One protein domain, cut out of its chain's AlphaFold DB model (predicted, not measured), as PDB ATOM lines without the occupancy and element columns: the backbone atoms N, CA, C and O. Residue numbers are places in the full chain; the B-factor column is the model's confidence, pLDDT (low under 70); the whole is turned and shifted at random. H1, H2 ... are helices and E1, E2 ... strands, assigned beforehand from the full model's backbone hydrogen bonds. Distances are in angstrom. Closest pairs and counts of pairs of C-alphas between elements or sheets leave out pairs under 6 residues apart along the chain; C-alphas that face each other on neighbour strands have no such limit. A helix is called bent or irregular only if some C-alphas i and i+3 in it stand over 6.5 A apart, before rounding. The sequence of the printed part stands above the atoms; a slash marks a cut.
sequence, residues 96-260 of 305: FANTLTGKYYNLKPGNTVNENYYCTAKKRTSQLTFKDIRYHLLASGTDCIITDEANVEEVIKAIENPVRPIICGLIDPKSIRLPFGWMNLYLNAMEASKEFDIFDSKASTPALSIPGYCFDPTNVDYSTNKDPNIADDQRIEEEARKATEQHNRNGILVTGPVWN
ATOM      1  N   PHE A  96       3.547 -48.539 -21.742       89.69
ATOM      2  CA  PHE A  96       3.982 -47.169 -21.487       89.69
ATOM      3  C   PHE A  96       3.401 -46.179 -22.506       89.69
ATOM      4  O   PHE A  96       2.842 -45.152 -22.121       89.69
ATOM      5  N   ALA A  97       3.462 -46.507 -23.799       90.00
ATOM      6  CA  ALA A  97       2.897 -45.677 -24.860       90.00
ATOM      7  C   ALA A  97       1.368 -45.531 -24.734       90.00
ATOM      8  O   ALA A  97       0.838 -44.426 -24.878       90.00
ATOM      9  N   ASN A  98       0.662 -46.609 -24.382       92.12
ATOM     10  CA  ASN A  98      -0.772 -46.587 -24.086       92.12
ATOM     11  C   ASN A  98      -1.105 -45.705 -22.880       92.12
ATOM     12  O   ASN A  98      -2.096 -44.981 -22.910       92.12
ATOM     13  N   THR A  99      -0.287 -45.712 -21.828       90.94
ATOM     14  CA  THR A  99      -0.502 -44.810 -20.690       90.94
ATOM     15  C   THR A  99      -0.368 -43.349 -21.102       90.94
ATOM     16  O   THR A  99      -1.238 -42.540 -20.775       90.94
ATOM     17  N   LEU A 100       0.682 -43.017 -21.858       89.19
ATOM     18  CA  LEU A 100       0.945 -41.653 -22.319       89.19
ATOM     19  C   LEU A 100      -0.127 -41.126 -23.283       89.19
ATOM     20  O   LEU A 100      -0.506 -39.959 -23.225       89.19
ATOM     21  N   THR A 101      -0.636 -41.971 -24.174       92.38
ATOM     22  CA  THR A 101      -1.628 -41.568 -25.189       92.38
ATOM     23  C   THR A 101      -3.076 -41.790 -24.747       92.38
ATOM     24  O   THR A 101      -4.004 -41.251 -25.355       92.38
ATOM     25  N   GLY A 102      -3.276 -42.566 -23.681       92.06
ATOM     26  CA  GLY A 102      -4.576 -42.955 -23.155       92.06
ATOM     27  C   GLY A 102      -5.276 -41.856 -22.358       92.06
ATOM     28  O   GLY A 102      -4.875 -40.697 -22.344       92.06
ATOM     29  N   LYS A 103      -6.348 -42.235 -21.652       84.81
ATOM     30  CA  LYS A 103      -7.267 -41.303 -20.967       84.81
ATOM     31  C   LYS A 103      -6.581 -40.340 -19.990       84.81
ATOM     32  O   LYS A 103      -7.074 -39.236 -19.788       84.81
ATOM     33  N   TYR A 104      -5.495 -40.779 -19.363       82.50
ATOM     34  CA  TYR A 104      -4.854 -40.068 -18.264       82.50
ATOM     35  C   TYR A 104      -3.950 -38.926 -18.732       82.50
ATOM     36  O   TYR A 104      -4.133 -37.790 -18.308       82.50
ATOM     37  N   TYR A 105      -3.010 -39.222 -19.628       86.25
ATOM     38  CA  TYR A 105      -2.062 -38.236 -20.150       86.25
ATOM     39  C   TYR A 105      -2.544 -37.619 -21.469       86.25
ATOM     40  O   TYR A 105      -2.227 -36.474 -21.767       86.25
ATOM     41  N   ASN A 106      -3.346 -38.353 -22.249       92.31
ATOM     42  CA  ASN A 106      -3.977 -37.911 -23.492       92.31
ATOM     43  C   ASN A 106      -3.010 -37.223 -24.474       92.31
ATOM     44  O   ASN A 106      -3.420 -36.349 -25.244       92.31
ATOM     45  N   LEU A 107      -1.732 -37.617 -24.458       89.19
ATOM     46  CA  LEU A 107      -0.731 -37.057 -25.351       89.19
ATOM     47  C   LEU A 107      -1.041 -37.456 -26.787       89.19
ATOM     48  O   LEU A 107      -1.500 -38.563 -27.084       89.19
ATOM     49  N   LYS A 108      -0.799 -36.516 -27.689       89.75
ATOM     50  CA  LYS A 108      -1.014 -36.639 -29.122       89.75
ATOM     51  C   LYS A 108       0.321 -36.632 -29.855       89.75
ATOM     52  O   LYS A 108       1.309 -36.095 -29.345       89.75
ATOM     53  N   PRO A 109       0.366 -37.199 -31.070       85.06
ATOM     54  CA  PRO A 109       1.508 -37.024 -31.950       85.06
ATOM     55  C   PRO A 109       1.878 -35.537 -32.067       85.06
ATOM     56  O   PRO A 109       1.038 -34.705 -32.403       85.06
ATOM     57  N   GLY A 110       3.130 -35.215 -31.748       83.81
ATOM     58  CA  GLY A 110       3.679 -33.856 -31.749       83.81
ATOM     59  C   GLY A 110       3.826 -33.244 -30.357       83.81
ATOM     60  O   GLY A 110       4.510 -32.232 -30.237       83.81
ATOM     61  N   ASN A 111       3.242 -33.857 -29.318       87.19
ATOM     62  CA  ASN A 111       3.489 -33.431 -27.946       87.19
ATOM     63  C   ASN A 111       4.892 -33.808 -27.474       87.19
ATOM     64  O   ASN A 111       5.304 -34.955 -27.626       87.19
ATOM     65  N   THR A 112       5.567 -32.863 -26.821       85.31
ATOM     66  CA  THR A 112       6.926 -33.035 -26.305       85.31
ATOM     67  C   THR A 112       6.895 -33.636 -24.905       85.31
ATOM     68  O   THR A 112       6.322 -33.060 -23.975       85.31
ATOM     69  N   VAL A 113       7.576 -34.766 -24.730       85.12
ATOM     70  CA  VAL A 113       7.793 -35.398 -23.422       85.12
ATOM     71  C   VAL A 113       9.230 -35.150 -22.986       85.12
ATOM     72  O   VAL A 113      10.163 -35.472 -23.719       85.12
ATOM     73  N   ASN A 114       9.409 -34.590 -21.795       82.56
ATOM     74  CA  ASN A 114      10.714 -34.408 -21.181       82.56
ATOM     75  C   ASN A 114      10.913 -35.448 -20.089       82.56
ATOM     76  O   ASN A 114      10.149 -35.536 -19.126       82.56
ATOM     77  N   GLU A 115      11.951 -36.246 -20.263       75.81
ATOM     78  CA  GLU A 115      12.361 -37.243 -19.298       75.81
ATOM     79  C   GLU A 115      13.481 -36.681 -18.436       75.81
ATOM     80  O   GLU A 115      14.642 -36.637 -18.841       75.81
ATOM     81  N   ASN A 116      13.134 -36.272 -17.220       67.94
ATOM     82  CA  ASN A 116      14.097 -35.770 -16.254       67.94
ATOM     83  C   ASN A 116      14.533 -36.914 -15.329       67.94
ATOM     84  O   ASN A 116      14.198 -36.957 -14.143       67.94
ATOM     85  N   TYR A 117      15.230 -37.889 -15.924       61.44
ATOM     86  CA  TYR A 117      15.902 -38.975 -15.214       61.44
ATOM     87  C   TYR A 117      17.395 -38.722 -15.203       61.44
ATOM     88  O   TYR A 117      18.070 -38.868 -16.222       61.44
ATOM     89  N   TYR A 118      17.948 -38.458 -14.026       51.91
ATOM     90  CA  TYR A 118      19.379 -38.629 -13.847       51.91
ATOM     91  C   TYR A 118      19.656 -40.067 -13.439       51.91
ATOM     92  O   TYR A 118      19.266 -40.532 -12.367       51.91
ATOM     93  N   CYS A 119      20.368 -40.778 -14.313       38.34
ATOM     94  CA  CYS A 119      21.063 -42.007 -13.969       38.34
ATOM     95  C   CYS A 119      22.038 -41.701 -12.822       38.34
ATOM     96  O   CYS A 119      23.183 -41.308 -13.041       38.34
ATOM     97  N   THR A 120      21.600 -41.919 -11.584       36.62
ATOM     98  CA  THR A 120      22.363 -41.712 -10.340       36.62
ATOM     99  C   THR A 120      23.587 -42.630 -10.202       36.62
ATOM    100  O   THR A 120      24.274 -42.618  -9.181       36.62
ATOM    101  N   ALA A 121      23.918 -43.418 -11.230       38.34
ATOM    102  CA  ALA A 121      24.962 -44.432 -11.166       38.34
ATOM    103  C   ALA A 121      26.396 -43.868 -11.111       38.34
ATOM    104  O   ALA A 121      27.313 -44.612 -10.759       38.34
ATOM    105  N   LYS A 122      26.634 -42.578 -11.389       39.09
ATOM    106  CA  LYS A 122      27.941 -41.956 -11.124       39.09
ATOM    107  C   LYS A 122      27.814 -40.542 -10.570       39.09
ATOM    108  O   LYS A 122      27.363 -39.628 -11.244       39.09
ATOM    109  N   LYS A 123      28.330 -40.380  -9.346       43.75
ATOM    110  CA  LYS A 123      28.838 -39.126  -8.772       43.75
ATOM    111  C   LYS A 123      29.358 -38.189  -9.881       43.75
ATOM    112  O   LYS A 123      30.320 -38.579 -10.541       43.75
ATOM    113  N   ARG A 124      28.794 -36.972  -9.982       38.50
ATOM    114  CA  ARG A 124      29.308 -35.754 -10.673       38.50
ATOM    115  C   ARG A 124      28.518 -35.163 -11.853       38.50
ATOM    116  O   ARG A 124      29.057 -34.298 -12.531       38.50
ATOM    117  N   THR A 125      27.243 -35.470 -12.032       45.81
ATOM    118  CA  THR A 125      26.332 -34.405 -12.483       45.81
ATOM    119  C   THR A 125      25.488 -34.062 -11.274       45.81
ATOM    120  O   THR A 125      24.770 -34.921 -10.763       45.81
ATOM    121  N   SER A 126      25.703 -32.868 -10.718       52.56
ATOM    122  CA  SER A 126      24.801 -32.280  -9.728       52.56
ATOM    123  C   SER A 126      23.370 -32.502 -10.205       52.56
ATOM    124  O   SER A 126      23.100 -32.314 -11.391       52.56
ATOM    125  N   GLN A 127      22.497 -32.972  -9.311       71.69
ATOM    126  CA  GLN A 127      21.051 -32.991  -9.550       71.69
ATOM    127  C   GLN A 127      20.675 -31.658 -10.203       71.69
ATOM    128  O   GLN A 127      21.163 -30.623  -9.738       71.69
ATOM    129  N   LEU A 128      19.920 -31.684 -11.309       80.50
ATOM    130  CA  LEU A 128      19.492 -30.431 -11.922       80.50
ATOM    131  C   LEU A 128      18.786 -29.609 -10.863       80.50
ATOM    132  O   LEU A 128      17.908 -30.106 -10.156       80.50
ATOM    133  N   THR A 129      19.188 -28.353 -10.761       88.12
ATOM    134  CA  THR A 129      18.452 -27.416  -9.931       88.12
ATOM    135  C   THR A 129      17.104 -27.149 -10.590       88.12
ATOM    136  O   THR A 129      16.968 -27.271 -11.812       88.12
ATOM    137  N   PHE A 130      16.100 -26.722  -9.825       90.38
ATOM    138  CA  PHE A 130      14.822 -26.311 -10.413       90.38
ATOM    139  C   PHE A 130      14.985 -25.260 -11.532       90.38
ATOM    140  O   PHE A 130      14.197 -25.261 -12.475       90.38
ATOM    141  N   LYS A 131      16.018 -24.397 -11.472       89.81
ATOM    142  CA  LYS A 131      16.332 -23.409 -12.521       89.81
ATOM    143  C   LYS A 131      16.682 -24.091 -13.844       89.81
ATOM    144  O   LYS A 131      16.122 -23.734 -14.879       89.81
ATOM    145  N   ASP A 132      17.539 -25.110 -13.800       88.50
ATOM    146  CA  ASP A 132      17.919 -25.873 -14.991       88.50
ATOM    147  C   ASP A 132      16.715 -26.637 -15.562       88.50
ATOM    148  O   ASP A 132      16.463 -26.621 -16.768       88.50
ATOM    149  N   ILE A 133      15.921 -27.269 -14.687       89.12
ATOM    150  CA  ILE A 133      14.696 -27.974 -15.087       89.12
ATOM    151  C   ILE A 133      13.736 -26.997 -15.772       89.12
ATOM    152  O   ILE A 133      13.264 -27.275 -16.875       89.12
ATOM    153  N   ARG A 134      13.480 -25.832 -15.165       89.56
ATOM    154  CA  ARG A 134      12.581 -24.805 -15.707       89.56
ATOM    155  C   ARG A 134      13.051 -24.312 -17.070       89.56
ATOM    156  O   ARG A 134      12.243 -24.269 -17.996       89.56
ATOM    157  N   TYR A 135      14.344 -24.024 -17.222       88.44
ATOM    158  CA  TYR A 135      14.926 -23.660 -18.514       88.44
ATOM    159  C   TYR A 135      14.616 -24.717 -19.584       88.44
ATOM    160  O   TYR A 135      14.084 -24.386 -20.644       88.44
ATOM    161  N   HIS A 136      14.865 -25.999 -19.299       86.94
ATOM    162  CA  HIS A 136      14.598 -27.079 -20.251       86.94
ATOM    163  C   HIS A 136      13.113 -27.222 -20.594       86.94
ATOM    164  O   HIS A 136      12.778 -27.437 -21.764       86.94
ATOM    165  N   LEU A 137      12.221 -27.102 -19.609       87.62
ATOM    166  CA  LEU A 137      10.775 -27.187 -19.826       87.62
ATOM    167  C   LEU A 137      10.276 -26.078 -20.754       87.62
ATOM    168  O   LEU A 137       9.503 -26.355 -21.678       87.62
ATOM    169  N   LEU A 138      10.752 -24.853 -20.532       88.25
ATOM    170  CA  LEU A 138      10.407 -23.687 -21.335       88.25
ATOM    171  C   LEU A 138      11.004 -23.784 -22.742       88.25
ATOM    172  O   LEU A 138      10.264 -23.716 -23.720       88.25
ATOM    173  N   ALA A 139      12.312 -24.033 -22.847       86.38
ATOM    174  CA  ALA A 139      13.037 -24.029 -24.116       86.38
ATOM    175  C   ALA A 139      12.517 -25.096 -25.091       86.38
ATOM    176  O   ALA A 139      12.409 -24.851 -26.294       86.38
ATOM    177  N   SER A 140      12.163 -26.275 -24.571       84.94
ATOM    178  CA  SER A 140      11.659 -27.394 -25.377       84.94
ATOM    179  C   SER A 140      10.166 -27.318 -25.691       84.94
ATOM    180  O   SER A 140       9.686 -28.087 -26.524       84.94
ATOM    181  N   GLY A 141       9.413 -26.456 -24.999       87.69
ATOM    182  CA  GLY A 141       7.963 -26.568 -24.972       87.69
ATOM    183  C   GLY A 141       7.543 -27.975 -24.541       87.69
ATOM    184  O   GLY A 141       6.872 -28.676 -25.298       87.69
ATOM    185  N   THR A 142       7.886 -28.381 -23.311       88.00
ATOM    186  CA  THR A 142       7.506 -29.685 -22.717       88.00
ATOM    187  C   THR A 142       6.027 -29.770 -22.330       88.00
ATOM    188  O   THR A 142       5.570 -28.962 -21.521       88.00
ATOM    189  N   ASP A 143       5.265 -30.702 -22.905       89.56
ATOM    190  CA  ASP A 143       3.843 -30.928 -22.578       89.56
ATOM    191  C   ASP A 143       3.672 -31.920 -21.416       89.56
ATOM    192  O   ASP A 143       2.711 -31.846 -20.650       89.56
ATOM    193  N   CYS A 144       4.626 -32.841 -21.265       90.12
ATOM    194  CA  CYS A 144       4.654 -33.817 -20.183       90.12
ATOM    195  C   CYS A 144       6.062 -33.938 -19.616       90.12
ATOM    196  O   CYS A 144       7.005 -34.168 -20.372       90.12
ATOM    197  N   ILE A 145       6.202 -33.852 -18.297       90.12
ATOM    198  CA  ILE A 145       7.439 -34.197 -17.608       90.12
ATOM    199  C   ILE A 145       7.284 -35.548 -16.925       90.12
ATOM    200  O   ILE A 145       6.258 -35.844 -16.305       90.12
ATOM    201  N   ILE A 146       8.315 -36.373 -17.038       89.88
ATOM    202  CA  ILE A 146       8.396 -37.627 -16.315       89.88
ATOM    203  C   ILE A 146       9.677 -37.643 -15.492       89.88
ATOM    204  O   ILE A 146      10.755 -37.383 -16.028       89.88
ATOM    205  N   THR A 147       9.563 -37.925 -14.197       88.88
ATOM    206  CA  THR A 147      10.700 -37.899 -13.272       88.88
ATOM    207  C   THR A 147      10.627 -39.023 -12.236       88.88
ATOM    208  O   THR A 147       9.673 -39.804 -12.213       88.88
ATOM    209  N   ASP A 148      11.658 -39.140 -11.402       87.06
ATOM    210  CA  ASP A 148      11.725 -40.066 -10.273       87.06
ATOM    211  C   ASP A 148      11.557 -39.339  -8.933       87.06
ATOM    212  O   ASP A 148      11.615 -38.113  -8.864       87.06
ATOM    213  N   GLU A 149      11.358 -40.102  -7.855       85.31
ATOM    214  CA  GLU A 149      11.114 -39.561  -6.507       85.31
ATOM    215  C   GLU A 149      12.205 -38.571  -6.061       85.31
ATOM    216  O   GLU A 149      11.914 -37.575  -5.403       85.31
ATOM    217  N   ALA A 150      13.452 -38.790  -6.488       84.88
ATOM    218  CA  ALA A 150      14.597 -37.979  -6.091       84.88
ATOM    219  C   ALA A 150      14.571 -36.540  -6.634       84.88
ATOM    220  O   ALA A 150      15.250 -35.687  -6.066       84.88
ATOM    221  N   ASN A 151      13.830 -36.268  -7.713       85.56
ATOM    222  CA  ASN A 151      13.767 -34.944  -8.341       85.56
ATOM    223  C   ASN A 151      12.371 -34.303  -8.268       85.56
ATOM    224  O   ASN A 151      12.199 -33.183  -8.747       85.56
ATOM    225  N   VAL A 152      11.380 -34.967  -7.656       88.12
ATOM    226  CA  VAL A 152       9.996 -34.464  -7.570       88.12
ATOM    227  C   VAL A 152       9.933 -33.049  -7.002       88.12
ATOM    228  O   VAL A 152       9.238 -32.209  -7.563       88.12
ATOM    229  N   GLU A 153      10.666 -32.758  -5.924       89.38
ATOM    230  CA  GLU A 153      10.637 -31.434  -5.290       89.38
ATOM    231  C   GLU A 153      11.178 -30.329  -6.209       89.38
ATOM    232  O   GLU A 153      10.582 -29.257  -6.302       89.38
ATOM    233  N   GLU A 154      12.275 -30.589  -6.924       90.44
ATOM    234  CA  GLU A 154      12.856 -29.624  -7.863       90.44
ATOM    235  C   GLU A 154      11.971 -29.442  -9.098       90.44
ATOM    236  O   GLU A 154      11.831 -28.327  -9.595       90.44
ATOM    237  N   VAL A 155      11.304 -30.506  -9.556       90.44
ATOM    238  CA  VAL A 155      10.312 -30.412 -10.630       90.44
ATOM    239  C   VAL A 155       9.107 -29.589 -10.194       90.44
ATOM    240  O   VAL A 155       8.685 -28.730 -10.958       90.44
ATOM    241  N   ILE A 156       8.575 -29.804  -8.983       91.56
ATOM    242  CA  ILE A 156       7.455 -29.012  -8.450       91.56
ATOM    243  C   ILE A 156       7.821 -27.526  -8.454       91.56
ATOM    244  O   ILE A 156       7.081 -26.736  -9.030       91.56
ATOM    245  N   LYS A 157       8.994 -27.159  -7.922       91.75
ATOM    246  CA  LYS A 157       9.490 -25.772  -7.958       91.75
ATOM    247  C   LYS A 157       9.637 -25.245  -9.387       91.75
ATOM    248  O   LYS A 157       9.296 -24.103  -9.667       91.75
ATOM    249  N   ALA A 158      10.135 -26.069 -10.308       90.44
ATOM    250  CA  ALA A 158      10.344 -25.673 -11.699       90.44
ATOM    251  C   ALA A 158       9.035 -25.410 -12.463       90.44
ATOM    252  O   ALA A 158       9.044 -24.649 -13.430       90.44
ATOM    253  N   ILE A 159       7.932 -26.039 -12.044       90.56
ATOM    254  CA  ILE A 159       6.602 -25.867 -12.642       90.56
ATOM    255  C   ILE A 159       5.687 -24.954 -11.822       90.56
ATOM    256  O   ILE A 159       4.523 -24.807 -12.186       90.56
ATOM    257  N   GLU A 160       6.162 -24.349 -10.729       87.50
ATOM    258  CA  GLU A 160       5.395 -23.338 -10.001       87.50
ATOM    259  C   GLU A 160       5.150 -22.130 -10.924       87.50
ATOM    260  O   GLU A 160       6.085 -21.491 -11.400       87.50
ATOM    261  N   ASN A 161       3.873 -21.822 -11.183       81.00
ATOM    262  CA  ASN A 161       3.405 -20.819 -12.156       81.00
ATOM    263  C   ASN A 161       3.776 -21.138 -13.613       81.00
ATOM    264  O   ASN A 161       4.429 -20.337 -14.288       81.00
ATOM    265  N   PRO A 162       3.355 -22.295 -14.140       73.56
ATOM    266  CA  PRO A 162       3.767 -22.676 -15.468       73.56
ATOM    267  C   PRO A 162       2.994 -21.834 -16.489       73.56
ATOM    268  O   PRO A 162       1.786 -21.619 -16.369       73.56
ATOM    269  N   VAL A 163       3.683 -21.400 -17.546       68.69
ATOM    270  CA  VAL A 163       3.072 -20.654 -18.664       68.69
ATOM    271  C   VAL A 163       1.949 -21.469 -19.332       68.69
ATOM    272  O   VAL A 163       1.065 -20.920 -19.988       68.69
ATOM    273  N   ARG A 164       1.964 -22.796 -19.154       79.50
ATOM    274  CA  ARG A 164       0.955 -23.735 -19.649       79.50
ATOM    275  C   ARG A 164       0.860 -24.982 -18.766       79.50
ATOM    276  O   ARG A 164       1.840 -25.311 -18.106       79.50
ATOM    277  N   PRO A 165      -0.262 -25.717 -18.780       81.88
ATOM    278  CA  PRO A 165      -0.371 -26.974 -18.045       81.88
ATOM    279  C   PRO A 165       0.698 -27.978 -18.500       81.88
ATOM    280  O   PRO A 165       0.815 -28.247 -19.695       81.88
ATOM    281  N   ILE A 166       1.455 -28.527 -17.550       82.56
ATOM    282  CA  ILE A 166       2.424 -29.606 -17.783       82.56
ATOM    283  C   ILE A 166       1.905 -30.853 -17.078       82.56
ATOM    284  O   ILE A 166       1.623 -30.832 -15.879       82.56
ATOM    285  N   ILE A 167       1.777 -31.948 -17.821       83.81
ATOM    286  CA  ILE A 167       1.351 -33.227 -17.252       83.81
ATOM    287  C   ILE A 167       2.546 -33.862 -16.541       83.81
ATOM    288  O   ILE A 167       3.631 -33.942 -17.110       83.81
ATOM    289  N   CYS A 168       2.364 -34.301 -15.295       84.75
ATOM    290  CA  CYS A 168       3.458 -34.810 -14.471       84.75
ATOM    291  C   CYS A 168       3.295 -36.309 -14.188       84.75
ATOM    292  O   CYS A 168       2.294 -36.748 -13.614       84.75
ATOM    293  N   GLY A 169       4.289 -37.102 -14.587       79.81
ATOM    294  CA  GLY A 169       4.377 -38.528 -14.287       79.81
ATOM    295  C   GLY A 169       5.521 -38.846 -13.331       79.81
ATOM    296  O   GLY A 169       6.647 -38.397 -13.538       79.81
ATOM    297  N   LEU A 170       5.240 -39.664 -12.317       80.25
ATOM    298  CA  LEU A 170       6.259 -40.246 -11.450       80.25
ATOM    299  C   LEU A 170       6.547 -41.684 -11.876       80.25
ATOM    300  O   LEU A 170       5.636 -42.515 -11.935       80.25
ATOM    301  N   ILE A 171       7.816 -41.993 -12.127       77.62
ATOM    302  CA  ILE A 171       8.294 -43.366 -12.290       77.62
ATOM    303  C   ILE A 171       8.909 -43.825 -10.974       77.62
ATOM    304  O   ILE A 171      10.120 -43.771 -10.762       77.62
ATOM    305  N   ASP A 172       8.047 -44.303 -10.085       78.44
ATOM    306  CA  ASP A 172       8.467 -45.034  -8.898       78.44
ATOM    307  C   ASP A 172       7.440 -46.132  -8.573       78.44
ATOM    308  O   ASP A 172       6.292 -45.809  -8.251       78.44
ATOM    309  N   PRO A 173       7.812 -47.423  -8.658       71.81
ATOM    310  CA  PRO A 173       6.919 -48.527  -8.306       71.81
ATOM    311  C   PRO A 173       6.448 -48.462  -6.847       71.81
ATOM    312  O   PRO A 173       5.321 -48.838  -6.547       71.81
ATOM    313  N   LYS A 174       7.285 -47.934  -5.943       79.69
ATOM    314  CA  LYS A 174       7.052 -47.961  -4.492       79.69
ATOM    315  C   LYS A 174       6.319 -46.730  -3.989       79.69
ATOM    316  O   LYS A 174       5.884 -46.709  -2.834       79.69
ATOM    317  N   SER A 175       6.174 -45.708  -4.826       77.12
ATOM    318  CA  SER A 175       5.523 -44.477  -4.413       77.12
ATOM    319  C   SER A 175       4.013 -44.676  -4.319       77.12
ATOM    320  O   SER A 175       3.277 -44.664  -5.308       77.12
ATOM    321  N   ILE A 176       3.557 -44.846  -3.080       72.44
ATOM    322  CA  ILE A 176       2.136 -44.834  -2.703       72.44
ATOM    323  C   ILE A 176       1.639 -43.382  -2.573       72.44
ATOM    324  O   ILE A 176       0.442 -43.114  -2.659       72.44
ATOM    325  N   ARG A 177       2.552 -42.428  -2.345       78.94
ATOM    326  CA  ARG A 177       2.238 -41.015  -2.107       78.94
ATOM    327  C   ARG A 177       2.760 -40.162  -3.250       78.94
ATOM    328  O   ARG A 177       3.921 -39.772  -3.266       78.94
ATOM    329  N   LEU A 178       1.862 -39.846  -4.168       82.75
ATOM    330  CA  LEU A 178       2.129 -38.904  -5.243       82.75
ATOM    331  C   LEU A 178       1.755 -37.486  -4.803       82.75
ATOM    332  O   LEU A 178       0.785 -37.321  -4.053       82.75
ATOM    333  N   PRO A 179       2.457 -36.451  -5.293       84.38
ATOM    334  CA  PRO A 179       1.952 -35.090  -5.205       84.38
ATOM    335  C   PRO A 179       0.560 -34.983  -5.847       84.38
ATOM    336  O   PRO A 179       0.199 -35.752  -6.741       84.38
ATOM    337  N   PHE A 180      -0.248 -34.025  -5.394       82.44
ATOM    338  CA  PHE A 180      -1.600 -33.859  -5.923       82.44
ATOM    339  C   PHE A 180      -1.570 -33.598  -7.438       82.44
ATOM    340  O   PHE A 180      -0.826 -32.743  -7.914       82.44
ATOM    341  N   GLY A 181      -2.378 -34.346  -8.194       84.94
ATOM    342  CA  GLY A 181      -2.437 -34.259  -9.657       84.94
ATOM    343  C   GLY A 181      -1.354 -35.049 -10.403       84.94
ATOM    344  O   GLY A 181      -1.407 -35.112 -11.629       84.94
ATOM    345  N   TRP A 182      -0.411 -35.680  -9.699       90.19
ATOM    346  CA  TRP A 182       0.594 -36.551 -10.307       90.19
ATOM    347  C   TRP A 182       0.089 -37.984 -10.437       90.19
ATOM    348  O   TRP A 182      -0.765 -38.442  -9.676       90.19
ATOM    349  N   MET A 183       0.650 -38.710 -11.400       88.69
ATOM    350  CA  MET A 183       0.264 -40.086 -11.706       88.69
ATOM    351  C   MET A 183       1.451 -41.038 -11.573       88.69
ATOM    352  O   MET A 183       2.572 -40.699 -11.958       88.69
ATOM    353  N   ASN A 184       1.195 -42.244 -11.058       89.88
ATOM    354  CA  ASN A 184       2.188 -43.311 -11.014       89.88
ATOM    355  C   ASN A 184       2.260 -43.951 -12.403       89.88
ATOM    356  O   ASN A 184       1.448 -44.804 -12.767       89.88
ATOM    357  N   LEU A 185       3.220 -43.498 -13.202       87.75
ATOM    358  CA  LEU A 185       3.364 -43.940 -14.582       87.75
ATOM    359  C   LEU A 185       3.763 -45.415 -14.667       87.75
ATOM    360  O   LEU A 185       3.356 -46.099 -15.603       87.75
ATOM    361  N   TYR A 186       4.516 -45.911 -13.683       86.81
ATOM    362  CA  TYR A 186       4.916 -47.312 -13.630       86.81
ATOM    363  C   TYR A 186       3.695 -48.232 -13.508       86.81
ATOM    364  O   TYR A 186       3.490 -49.085 -14.373       86.81
ATOM    365  N   LEU A 187       2.852 -48.020 -12.491       88.69
ATOM    366  CA  LEU A 187       1.659 -48.844 -12.266       88.69
ATOM    367  C   LEU A 187       0.693 -48.755 -13.451       88.69
ATOM    368  O   LEU A 187       0.278 -49.779 -13.993       88.69
ATOM    369  N   ASN A 188       0.442 -47.538 -13.939       90.38
ATOM    370  CA  ASN A 188      -0.427 -47.327 -15.092       90.38
ATOM    371  C   ASN A 188       0.094 -48.056 -16.345       90.38
ATOM    372  O   ASN A 188      -0.683 -48.683 -17.056       90.38
ATOM    373  N   ALA A 189       1.405 -48.027 -16.619       88.69
ATOM    374  CA  ALA A 189       2.002 -48.750 -17.747       88.69
ATOM    375  C   ALA A 189       1.943 -50.280 -17.591       88.69
ATOM    376  O   ALA A 189       1.869 -51.007 -18.590       88.69
ATOM    377  N   MET A 190       1.972 -50.793 -16.357       88.19
ATOM    378  CA  MET A 190       1.795 -52.224 -16.095       88.19
ATOM    379  C   MET A 190       0.360 -52.672 -16.364       88.19
ATOM    380  O   MET A 190       0.177 -53.713 -16.997       88.19
ATOM    381  N   GLU A 191      -0.627 -51.875 -15.963       92.56
ATOM    382  CA  GLU A 191      -2.056 -52.155 -16.159       92.56
ATOM    383  C   GLU A 191      -2.542 -51.874 -17.587       92.56
ATOM    384  O   GLU A 191      -3.512 -52.478 -18.049       92.56
ATOM    385  N   ALA A 192      -1.862 -50.984 -18.313       93.44
ATOM    386  CA  ALA A 192      -2.206 -50.646 -19.685       93.44
ATOM    387  C   ALA A 192      -2.089 -51.845 -20.640       93.44
ATOM    388  O   ALA A 192      -1.239 -52.734 -20.472       93.44
ATOM    389  N   SER A 193      -2.919 -51.812 -21.691       95.31
ATOM    390  CA  SER A 193      -2.908 -52.795 -22.778       95.31
ATOM    391  C   SER A 193      -1.505 -52.965 -23.361       95.31
ATOM    392  O   SER A 193      -0.743 -52.003 -23.488       95.31
ATOM    393  N   LYS A 194      -1.165 -54.203 -23.727       94.56
ATOM    394  CA  LYS A 194       0.090 -54.525 -24.423       94.56
ATOM    395  C   LYS A 194      -0.048 -54.424 -25.942       94.56
ATOM    396  O   LYS A 194       0.957 -54.433 -26.639       94.56
ATOM    397  N   GLU A 195      -1.274 -54.281 -26.439       94.31
ATOM    398  CA  GLU A 195      -1.548 -53.952 -27.833       94.31
ATOM    399  C   GLU A 195      -1.494 -52.431 -27.997       94.31
ATOM    400  O   GLU A 195      -2.255 -51.705 -27.355       94.31
ATOM    401  N   PHE A 196      -0.573 -51.948 -28.828       91.94
ATOM    402  CA  PHE A 196      -0.415 -50.532 -29.145       91.94
ATOM    403  C   PHE A 196      -0.309 -50.361 -30.658       91.94
ATOM    404  O   PHE A 196       0.496 -51.034 -31.305       91.94
ATOM    405  N   ASP A 197      -1.115 -49.458 -31.216       92.50
ATOM    406  CA  ASP A 197      -1.059 -49.121 -32.636       92.50
ATOM    407  C   ASP A 197       0.136 -48.196 -32.894       92.50
ATOM    408  O   ASP A 197       0.121 -47.005 -32.568       92.50
ATOM    409  N   ILE A 198       1.231 -48.774 -33.398       89.12
ATOM    410  CA  ILE A 198       2.486 -48.046 -33.579       89.12
ATOM    411  C   ILE A 198       2.338 -47.071 -34.748       89.12
ATOM    412  O   ILE A 198       2.185 -47.475 -35.899       89.12
ATOM    413  N   PHE A 199       2.472 -45.781 -34.446       87.12
ATOM    414  CA  PHE A 199       2.337 -44.707 -35.423       87.12
ATOM    415  C   PHE A 199       3.306 -44.855 -36.610       87.12
ATOM    416  O   PHE A 199       4.526 -44.965 -36.438       87.12
ATOM    417  N   ASP A 200       2.760 -44.794 -37.828       89.19
ATOM    418  CA  ASP A 200       3.525 -44.801 -39.075       89.19
ATOM    419  C   ASP A 200       4.169 -43.430 -39.336       89.19
ATOM    420  O   ASP A 200       3.653 -42.583 -40.068       89.19
ATOM    421  N   SER A 201       5.298 -43.173 -38.675       86.38
ATOM    422  CA  SER A 201       6.020 -41.910 -38.800       86.38
ATOM    423  C   SER A 201       6.783 -41.816 -40.115       86.38
ATOM    424  O   SER A 201       7.562 -42.706 -40.471       86.38
ATOM    425  N   LYS A 202       6.658 -40.667 -40.795       88.25
ATOM    426  CA  LYS A 202       7.566 -40.327 -41.900       88.25
ATOM    427  C   LYS A 202       8.999 -40.338 -41.383       88.25
ATOM    428  O   LYS A 202       9.236 -39.815 -40.298       88.25
ATOM    429  N   ALA A 203       9.951 -40.829 -42.169       86.88
ATOM    430  CA  ALA A 203      11.356 -40.870 -41.752       86.88
ATOM    431  C   ALA A 203      11.955 -39.466 -41.524       86.88
ATOM    432  O   ALA A 203      12.932 -39.316 -40.801       86.88
ATOM    433  N   SER A 204      11.359 -38.430 -42.128       84.12
ATOM    434  CA  SER A 204      11.710 -37.023 -41.908       84.12
ATOM    435  C   SER A 204      11.061 -36.410 -40.664       84.12
ATOM    436  O   SER A 204      11.346 -35.260 -40.338       84.12
ATOM    437  N   THR A 205      10.128 -37.119 -40.020       81.56
ATOM    438  CA  THR A 205       9.528 -36.664 -38.764       81.56
ATOM    439  C   THR A 205      10.622 -36.709 -37.708       81.56
ATOM    440  O   THR A 205      11.295 -37.737 -37.609       81.56
ATOM    441  N   PRO A 206      10.820 -35.644 -36.917       75.69
ATOM    442  CA  PRO A 206      11.708 -35.718 -35.773       75.69
ATOM    443  C   PRO A 206      11.278 -36.895 -34.905       75.69
ATOM    444  O   PRO A 206      10.150 -36.937 -34.408       75.69
ATOM    445  N   ALA A 207      12.170 -37.872 -34.775       68.31
ATOM    446  CA  ALA A 207      12.006 -38.919 -33.787       68.31
ATOM    447  C   ALA A 207      12.036 -38.283 -32.396       68.31
ATOM    448  O   ALA A 207      12.506 -37.153 -32.232       68.31
ATOM    449  N   LEU A 208      11.575 -39.030 -31.395       56.31
ATOM    450  CA  LEU A 208      11.723 -38.623 -30.011       56.31
ATOM    451  C   LEU A 208      13.217 -38.450 -29.678       56.31
ATOM    452  O   LEU A 208      13.892 -39.410 -29.312       56.31
ATOM    453  N   SER A 209      13.774 -37.251 -29.860       38.19
ATOM    454  CA  SER A 209      15.097 -36.934 -29.353       38.19
ATOM    455  C   SER A 209      14.900 -36.653 -27.877       38.19
ATOM    456  O   SER A 209      14.463 -35.563 -27.521       38.19
ATOM    457  N   ILE A 210      15.206 -37.613 -27.004       33.62
ATOM    458  CA  ILE A 210      15.569 -37.238 -25.636       33.62
ATOM    459  C   ILE A 210      16.725 -36.255 -25.832       33.62
ATOM    460  O   ILE A 210      17.725 -36.664 -26.436       33.62
ATOM    461  N   PRO A 211      16.597 -34.968 -25.462       31.22
ATOM    462  CA  PRO A 211      17.673 -34.019 -25.652       31.22
ATOM    463  C   PRO A 211      18.809 -34.451 -24.729       31.22
ATOM    464  O   PRO A 211      18.897 -34.040 -23.579       31.22
ATOM    465  N   GLY A 212      19.695 -35.304 -25.232       26.12
ATOM    466  CA  GLY A 212      21.019 -35.520 -24.683       26.12
ATOM    467  C   GLY A 212      21.850 -34.284 -24.985       26.12
ATOM    468  O   GLY A 212      22.856 -34.365 -25.681       26.12
ATOM    469  N   TYR A 213      21.397 -33.118 -24.525       28.81
ATOM    470  CA  TYR A 213      22.286 -31.988 -24.404       28.81
ATOM    471  C   TYR A 213      23.298 -32.393 -23.339       28.81
ATOM    472  O   TYR A 213      23.005 -32.414 -22.145       28.81
ATOM    473  N   CYS A 214      24.517 -32.700 -23.777       26.64
ATOM    474  CA  CYS A 214      25.691 -32.395 -22.979       26.64
ATOM    475  C   CYS A 214      25.732 -30.865 -22.848       26.64
ATOM    476  O   CYS A 214      26.469 -30.194 -23.565       26.64
ATOM    477  N   PHE A 215      24.858 -30.306 -22.009       34.53
ATOM    478  CA  PHE A 215      25.023 -28.952 -21.520       34.53
ATOM    479  C   PHE A 215      26.353 -28.957 -20.778       34.53
ATOM    480  O   PHE A 215      26.547 -29.763 -19.867       34.53
ATOM    481  N   ASP A 216      27.296 -28.142 -21.236       35.09
ATOM    482  CA  ASP A 216      28.505 -27.862 -20.484       35.09
ATOM    483  C   ASP A 216      28.178 -26.691 -19.548       35.09
ATOM    484  O   ASP A 216      28.194 -25.539 -19.994       35.09
ATOM    485  N   PRO A 217      27.839 -26.944 -18.267       38.31
ATOM    486  CA  PRO A 217      27.480 -25.883 -17.331       38.31
ATOM    487  C   PRO A 217      28.644 -24.926 -17.055       38.31
ATOM    488  O   PRO A 217      28.451 -23.921 -16.380       38.31
ATOM    489  N   THR A 218      29.849 -25.205 -17.566       40.44
ATOM    490  CA  THR A 218      31.001 -24.318 -17.397       40.44
ATOM    491  C   THR A 218      30.946 -23.061 -18.269       40.44
ATOM    492  O   THR A 218      31.678 -22.118 -17.983       40.44
ATOM    493  N   ASN A 219      30.063 -22.998 -19.277       40.38
ATOM    494  CA  ASN A 219      29.948 -21.836 -20.171       40.38
ATOM    495  C   ASN A 219      28.886 -20.803 -19.766       40.38
ATOM    496  O   ASN A 219      28.772 -19.772 -20.430       40.38
ATOM    497  N   VAL A 220      28.125 -21.035 -18.693       44.44
ATOM    498  CA  VAL A 220      27.193 -20.030 -18.161       44.44
ATOM    499  C   VAL A 220      27.736 -19.522 -16.830       44.44
ATOM    500  O   VAL A 220      27.638 -20.182 -15.799       44.44
ATOM    501  N   ASP A 221      28.370 -18.350 -16.866       45.38
ATOM    502  CA  ASP A 221      28.920 -17.708 -15.675       45.38
ATOM    503  C   ASP A 221      27.791 -17.071 -14.848       45.38
ATOM    504  O   ASP A 221      27.344 -15.949 -15.090       45.38
ATOM    505  N   TYR A 222      27.304 -17.817 -13.856       48.75
ATOM    506  CA  TYR A 222      26.289 -17.350 -12.910       48.75
ATOM    507  C   TYR A 222      26.863 -16.457 -11.787       48.75
ATOM    508  O   TYR A 222      26.132 -16.102 -10.865       48.75
ATOM    509  N   SER A 223      28.152 -16.087 -11.813       43.50
ATOM    510  CA  SER A 223      28.826 -15.492 -10.644       43.50
ATOM    511  C   SER A 223      28.658 -13.975 -10.451       43.50
ATOM    512  O   SER A 223      29.168 -13.430  -9.471       43.50
ATOM    513  N   THR A 224      27.931 -13.262 -11.319       44.31
ATOM    514  CA  THR A 224      27.938 -11.786 -11.318       44.31
ATOM    515  C   THR A 224      26.556 -11.126 -11.365       44.31
ATOM    516  O   THR A 224      26.280 -10.333 -12.255       44.31
ATOM    517  N   ASN A 225      25.681 -11.350 -10.375       42.22
ATOM    518  CA  ASN A 225      24.681 -10.319 -10.051       42.22
ATOM    519  C   ASN A 225      24.161 -10.368  -8.608       42.22
ATOM    520  O   ASN A 225      23.859 -11.424  -8.062       42.22
ATOM    521  N   LYS A 226      24.094  -9.183  -7.987       46.12
ATOM    522  CA  LYS A 226      23.845  -8.956  -6.551       46.12
ATOM    523  C   LYS A 226      22.388  -8.610  -6.207       46.12
ATOM    524  O   LYS A 226      22.144  -8.114  -5.112       46.12
ATOM    525  N   ASP A 227      21.435  -8.906  -7.089       50.31
ATOM    526  CA  ASP A 227      20.005  -8.854  -6.755       50.31
ATOM    527  C   ASP A 227      19.314 -10.161  -7.213       50.31
ATOM    528  O   ASP A 227      18.996 -10.313  -8.396       50.31
ATOM    529  N   PRO A 228      19.214 -11.184  -6.339       54.84
ATOM    530  CA  PRO A 228      19.350 -12.576  -6.787       54.84
ATOM    531  C   PRO A 228      18.075 -13.311  -7.235       54.84
ATOM    532  O   PRO A 228      18.204 -14.418  -7.746       54.84
ATOM    533  N   ASN A 229      16.860 -12.773  -7.050       58.12
ATOM    534  CA  ASN A 229      15.654 -13.623  -7.146       58.12
ATOM    535  C   ASN A 229      14.613 -13.259  -8.215       58.12
ATOM    536  O   ASN A 229      13.847 -14.136  -8.587       58.12
ATOM    537  N   ILE A 230      14.562 -12.026  -8.736       60.25
ATOM    538  CA  ILE A 230      13.542 -11.651  -9.746       60.25
ATOM    539  C   ILE A 230      14.157 -11.481 -11.140       60.25
ATOM    540  O   ILE A 230      13.565 -11.901 -12.133       60.25
ATOM    541  N   ALA A 231      15.370 -10.928 -11.224       72.38
ATOM    542  CA  ALA A 231      16.073 -10.768 -12.498       72.38
ATOM    543  C   ALA A 231      16.491 -12.115 -13.118       72.38
ATOM    544  O   ALA A 231      16.577 -12.235 -14.340       72.38
ATOM    545  N   ASP A 232      16.725 -13.133 -12.286       80.69
ATOM    546  CA  ASP A 232      17.174 -14.450 -12.738       80.69
ATOM    547  C   ASP A 232      16.072 -15.246 -13.444       80.69
ATOM    548  O   ASP A 232      16.323 -15.807 -14.508       80.69
ATOM    549  N   ASP A 233      14.851 -15.257 -12.905       82.06
ATOM    550  CA  ASP A 233      13.728 -15.981 -13.513       82.06
ATOM    551  C   ASP A 233      13.349 -15.377 -14.871       82.06
ATOM    552  O   ASP A 233      13.186 -16.104 -15.851       82.06
ATOM    553  N   GLN A 234      13.302 -14.044 -14.963       87.12
ATOM    554  CA  GLN A 234      13.047 -13.346 -16.227       87.12
ATOM    555  C   GLN A 234      14.143 -13.614 -17.263       87.12
ATOM    556  O   GLN A 234      13.855 -13.750 -18.452       87.12
ATOM    557  N   ARG A 235      15.404 -13.718 -16.824       88.19
ATOM    558  CA  ARG A 235      16.517 -14.073 -17.707       88.19
ATOM    559  C   ARG A 235      16.383 -15.504 -18.227       88.19
ATOM    560  O   ARG A 235      16.529 -15.701 -19.429       88.19
ATOM    561  N   ILE A 236      16.068 -16.470 -17.360       86.81
ATOM    562  CA  ILE A 236      15.846 -17.870 -17.755       86.81
ATOM    563  C   ILE A 236      14.709 -17.966 -18.775       86.81
ATOM    564  O   ILE A 236      14.844 -18.658 -19.781       86.81
ATOM    565  N   GLU A 237      13.603 -17.256 -18.544       87.19
ATOM    566  CA  GLU A 237      12.470 -17.228 -19.470       87.19
ATOM    567  C   GLU A 237      12.839 -16.621 -20.824       87.19
ATOM    568  O   GLU A 237      12.483 -17.174 -21.864       87.19
ATOM    569  N   GLU A 238      13.587 -15.519 -20.834       89.31
ATOM    570  CA  GLU A 238      14.016 -14.861 -22.066       89.31
ATOM    571  C   GLU A 238      15.032 -15.702 -22.854       89.31
ATOM    572  O   GLU A 238      14.956 -15.785 -24.082       89.31
ATOM    573  N   GLU A 239      15.973 -16.355 -22.172       89.06
ATOM    574  CA  GLU A 239      16.923 -17.280 -22.796       89.06
ATOM    575  C   GLU A 239      16.212 -18.514 -23.354       89.06
ATOM    576  O   GLU A 239      16.446 -18.895 -24.504       89.06
ATOM    577  N   ALA A 240      15.284 -19.092 -22.591       84.81
ATOM    578  CA  ALA A 240      14.467 -20.205 -23.051       84.81
ATOM    579  C   ALA A 240      13.600 -19.807 -24.253       84.81
ATOM    580  O   ALA A 240      13.529 -20.557 -25.223       84.81
ATOM    581  N   ARG A 241      13.004 -18.606 -24.243       85.62
ATOM    582  CA  ARG A 241      12.222 -18.072 -25.367       85.62
ATOM    583  C   ARG A 241      13.072 -17.948 -26.628       85.62
ATOM    584  O   ARG A 241      12.647 -18.408 -27.686       85.62
ATOM    585  N   LYS A 242      14.284 -17.396 -26.517       87.56
ATOM    586  CA  LYS A 242      15.238 -17.322 -27.637       87.56
ATOM    587  C   LYS A 242      15.600 -18.713 -28.158       87.56
ATOM    588  O   LYS A 242      15.620 -18.917 -29.371       87.56
ATOM    589  N   ALA A 243      15.825 -19.677 -27.265       81.56
ATOM    590  CA  ALA A 243      16.098 -21.062 -27.645       81.56
ATOM    591  C   ALA A 243      14.904 -21.706 -28.376       81.56
ATOM    592  O   ALA A 243      15.090 -22.370 -29.396       81.56
ATOM    593  N   THR A 244      13.674 -21.464 -27.914       79.62
ATOM    594  CA  THR A 244      12.448 -21.927 -28.580       79.62
ATOM    595  C   THR A 244      12.242 -21.269 -29.943       79.62
ATOM    596  O   THR A 244      11.769 -21.924 -30.862       79.62
ATOM    597  N   GLU A 245      12.576 -19.989 -30.109       79.44
ATOM    598  CA  GLU A 245      12.473 -19.296 -31.403       79.44
ATOM    599  C   GLU A 245      13.499 -19.815 -32.415       79.44
ATOM    600  O   GLU A 245      13.201 -19.925 -33.604       79.44
ATOM    601  N   GLN A 246      14.689 -20.182 -31.942       74.00
ATOM    602  CA  GLN A 246      15.734 -20.771 -32.773       74.00
ATOM    603  C   GLN A 246      15.421 -22.225 -33.160       74.00
ATOM    604  O   GLN A 246      15.765 -22.673 -34.258       74.00
ATOM    605  N   HIS A 247      14.736 -22.964 -32.289       64.25
ATOM    606  CA  HIS A 247      14.210 -24.283 -32.601       64.25
ATOM    607  C   HIS A 247      12.859 -24.163 -33.312       64.25
ATOM    608  O   HIS A 247      11.811 -24.085 -32.677       64.25
ATOM    609  N   ASN A 248      12.866 -24.216 -34.653       49.78
ATOM    610  CA  ASN A 248      11.650 -24.474 -35.437       49.78
ATOM    611  C   ASN A 248      10.843 -25.572 -34.734       49.78
ATOM    612  O   ASN A 248      11.385 -26.662 -34.550       49.78
ATOM    613  N   ARG A 249       9.608 -25.249 -34.309       47.91
ATOM    614  CA  ARG A 249       8.686 -26.049 -33.473       47.91
ATOM    615  C   ARG A 249       8.287 -27.381 -34.113       47.91
ATOM    616  O   ARG A 249       7.117 -27.679 -34.338       47.91
ATOM    617  N   ASN A 250       9.268 -28.207 -34.395       39.09
ATOM    618  CA  ASN A 250       9.104 -29.581 -34.771       39.09
ATOM    619  C   ASN A 250       9.025 -30.343 -33.451       39.09
ATOM    620  O   ASN A 250      10.015 -30.912 -32.995       39.09
ATOM    621  N   GLY A 251       7.859 -30.227 -32.805       38.41
ATOM    622  CA  GLY A 251       7.539 -30.910 -31.559       38.41
ATOM    623  C   GLY A 251       7.985 -32.364 -31.628       38.41
ATOM    624  O   GLY A 251       7.821 -33.040 -32.649       38.41
ATOM    625  N   ILE A 252       8.631 -32.801 -30.557       43.81
ATOM    626  CA  ILE A 252       9.260 -34.108 -30.461       43.81
ATOM    627  C   ILE A 252       8.128 -35.125 -30.374       43.81
ATOM    628  O   ILE A 252       7.472 -35.246 -29.350       43.81
ATOM    629  N   LEU A 253       7.844 -35.809 -31.478       35.69
ATOM    630  CA  LEU A 253       6.696 -36.697 -31.574       35.69
ATOM    631  C   LEU A 253       6.969 -37.948 -30.726       35.69
ATOM    632  O   LEU A 253       8.013 -38.584 -30.879       35.69
ATOM    633  N   VAL A 254       6.028 -38.330 -29.857       41.84
ATOM    634  CA  VAL A 254       6.000 -39.664 -29.234       41.84
ATOM    635  C   VAL A 254       5.733 -40.691 -30.344       41.84
ATOM    636  O   VAL A 254       4.616 -41.156 -30.536       41.84
ATOM    637  N   THR A 255       6.748 -40.986 -31.161       35.03
ATOM    638  CA  THR A 255       6.678 -41.963 -32.263       35.03
ATOM    639  C   THR A 255       6.806 -43.386 -31.762       35.03
ATOM    640  O   THR A 255       6.616 -44.334 -32.513       35.03
ATOM    641  N   GLY A 256       7.189 -43.571 -30.510       35.19
ATOM    642  CA  GLY A 256       7.450 -44.888 -29.996       35.19
ATOM    643  C   GLY A 256       7.708 -44.851 -28.509       35.19
ATOM    644  O   GLY A 256       7.915 -43.789 -27.920       35.19
ATOM    645  N   PRO A 257       7.662 -46.024 -27.893       36.12
ATOM    646  CA  PRO A 257       7.835 -46.145 -26.474       36.12
ATOM    647  C   PRO A 257       9.226 -45.708 -26.042       36.12
ATOM    648  O   PRO A 257      10.237 -46.037 -26.669       36.12
ATOM    649  N   VAL A 258       9.250 -44.940 -24.959       46.03
ATOM    650  CA  VAL A 258      10.485 -44.422 -24.399       46.03
ATOM    651  C   VAL A 258      11.112 -45.507 -23.535       46.03
ATOM    652  O   VAL A 258      10.470 -46.129 -22.687       46.03
ATOM    653  N   TRP A 259      12.368 -45.814 -23.839       51.31
ATOM    654  CA  TRP A 259      13.090 -46.942 -23.269       51.31
ATOM    655  C   TRP A 259      13.605 -46.584 -21.888       51.31
ATOM    656  O   TRP A 259      14.782 -46.282 -21.711       51.31
ATOM    657  N   ASN A 260      12.732 -46.642 -20.891       50.22
ATOM    658  CA  ASN A 260      13.167 -46.471 -19.520       50.22
ATOM    659  C   ASN A 260      13.601 -47.828 -18.939       50.22
ATOM    660  O   ASN A 260      12.796 -48.622 -18.452       50.22
TER     661      ASN A 260
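What this domain is: This is residues 96 to 260 of the 305 residues of the protein "Hypothetical protein" of Didymodactylos carnosus (UniProt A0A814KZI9). There is little regular structure: long loops surround a small sheet of three parallel strands, with H3 over it, H2 and then H5 toward one end, and H1 with H4 toward the other. The 165 printed residues, 62 in named elements, mostly helix, run H1 E1 H2 E2 H3 E3 H4 H5. The whole is compact, with a radius of gyration of the C-alphas of 16.7 A and spans of 55 by 40 by 32 A.

How they stand to each other: H1, residues 96 to 101, touches H4, residues 185 to 191, about perpendicular at 79 degrees; their closest C-alphas, of Phe 96 and Ala 189, are 4.5 A apart. E2, residues 144 to 147, is the parallel neighbour of E1, residues 113 to 116, and of E3, residues 167 to 170; N 114 and O 144, and N 145 and O 167, are within hydrogen-bond range, each 2.8 A. H2, residues 130 to 140, only grazes the sheet and touches H5, residues 231 to 246, the same way at a shallow tilt of 26 degrees; their closest C-alphas, of Ala 139 and Ala 240, are 4.2 A apart. H3, residues 149 to 158, is over E2 at a height over the sheet of 8.7 A; it is irregular, C-alphas 150 and 153 being 7.7 A apart. E1, H2, E2 and E2, H3, E3 are strand-helix-strand units, parallel neighbour strands with a helix between, each with a right-handed crossover. H4 only grazes the sheet. Every O i to N i+4 pair is within hydrogen-bond range in H1, H2, H4 and H5, and 4 of 6 in H3.

Where its parts are: H1 begins at C-alpha 96 (3.982, -47.169, -21.487). H5, 22.6 A long, ends at C-alpha 246 (15.734, -20.771, -32.773).

The domain as a whole: The farthest C-alphas, of Glu 195 and Lys 226, are 55.9 A apart. The printed part has no cut; H4 to H5 is a long link of 39 residues. The model's pLDDT is under 70 in 50 residues, among them 207 to 230.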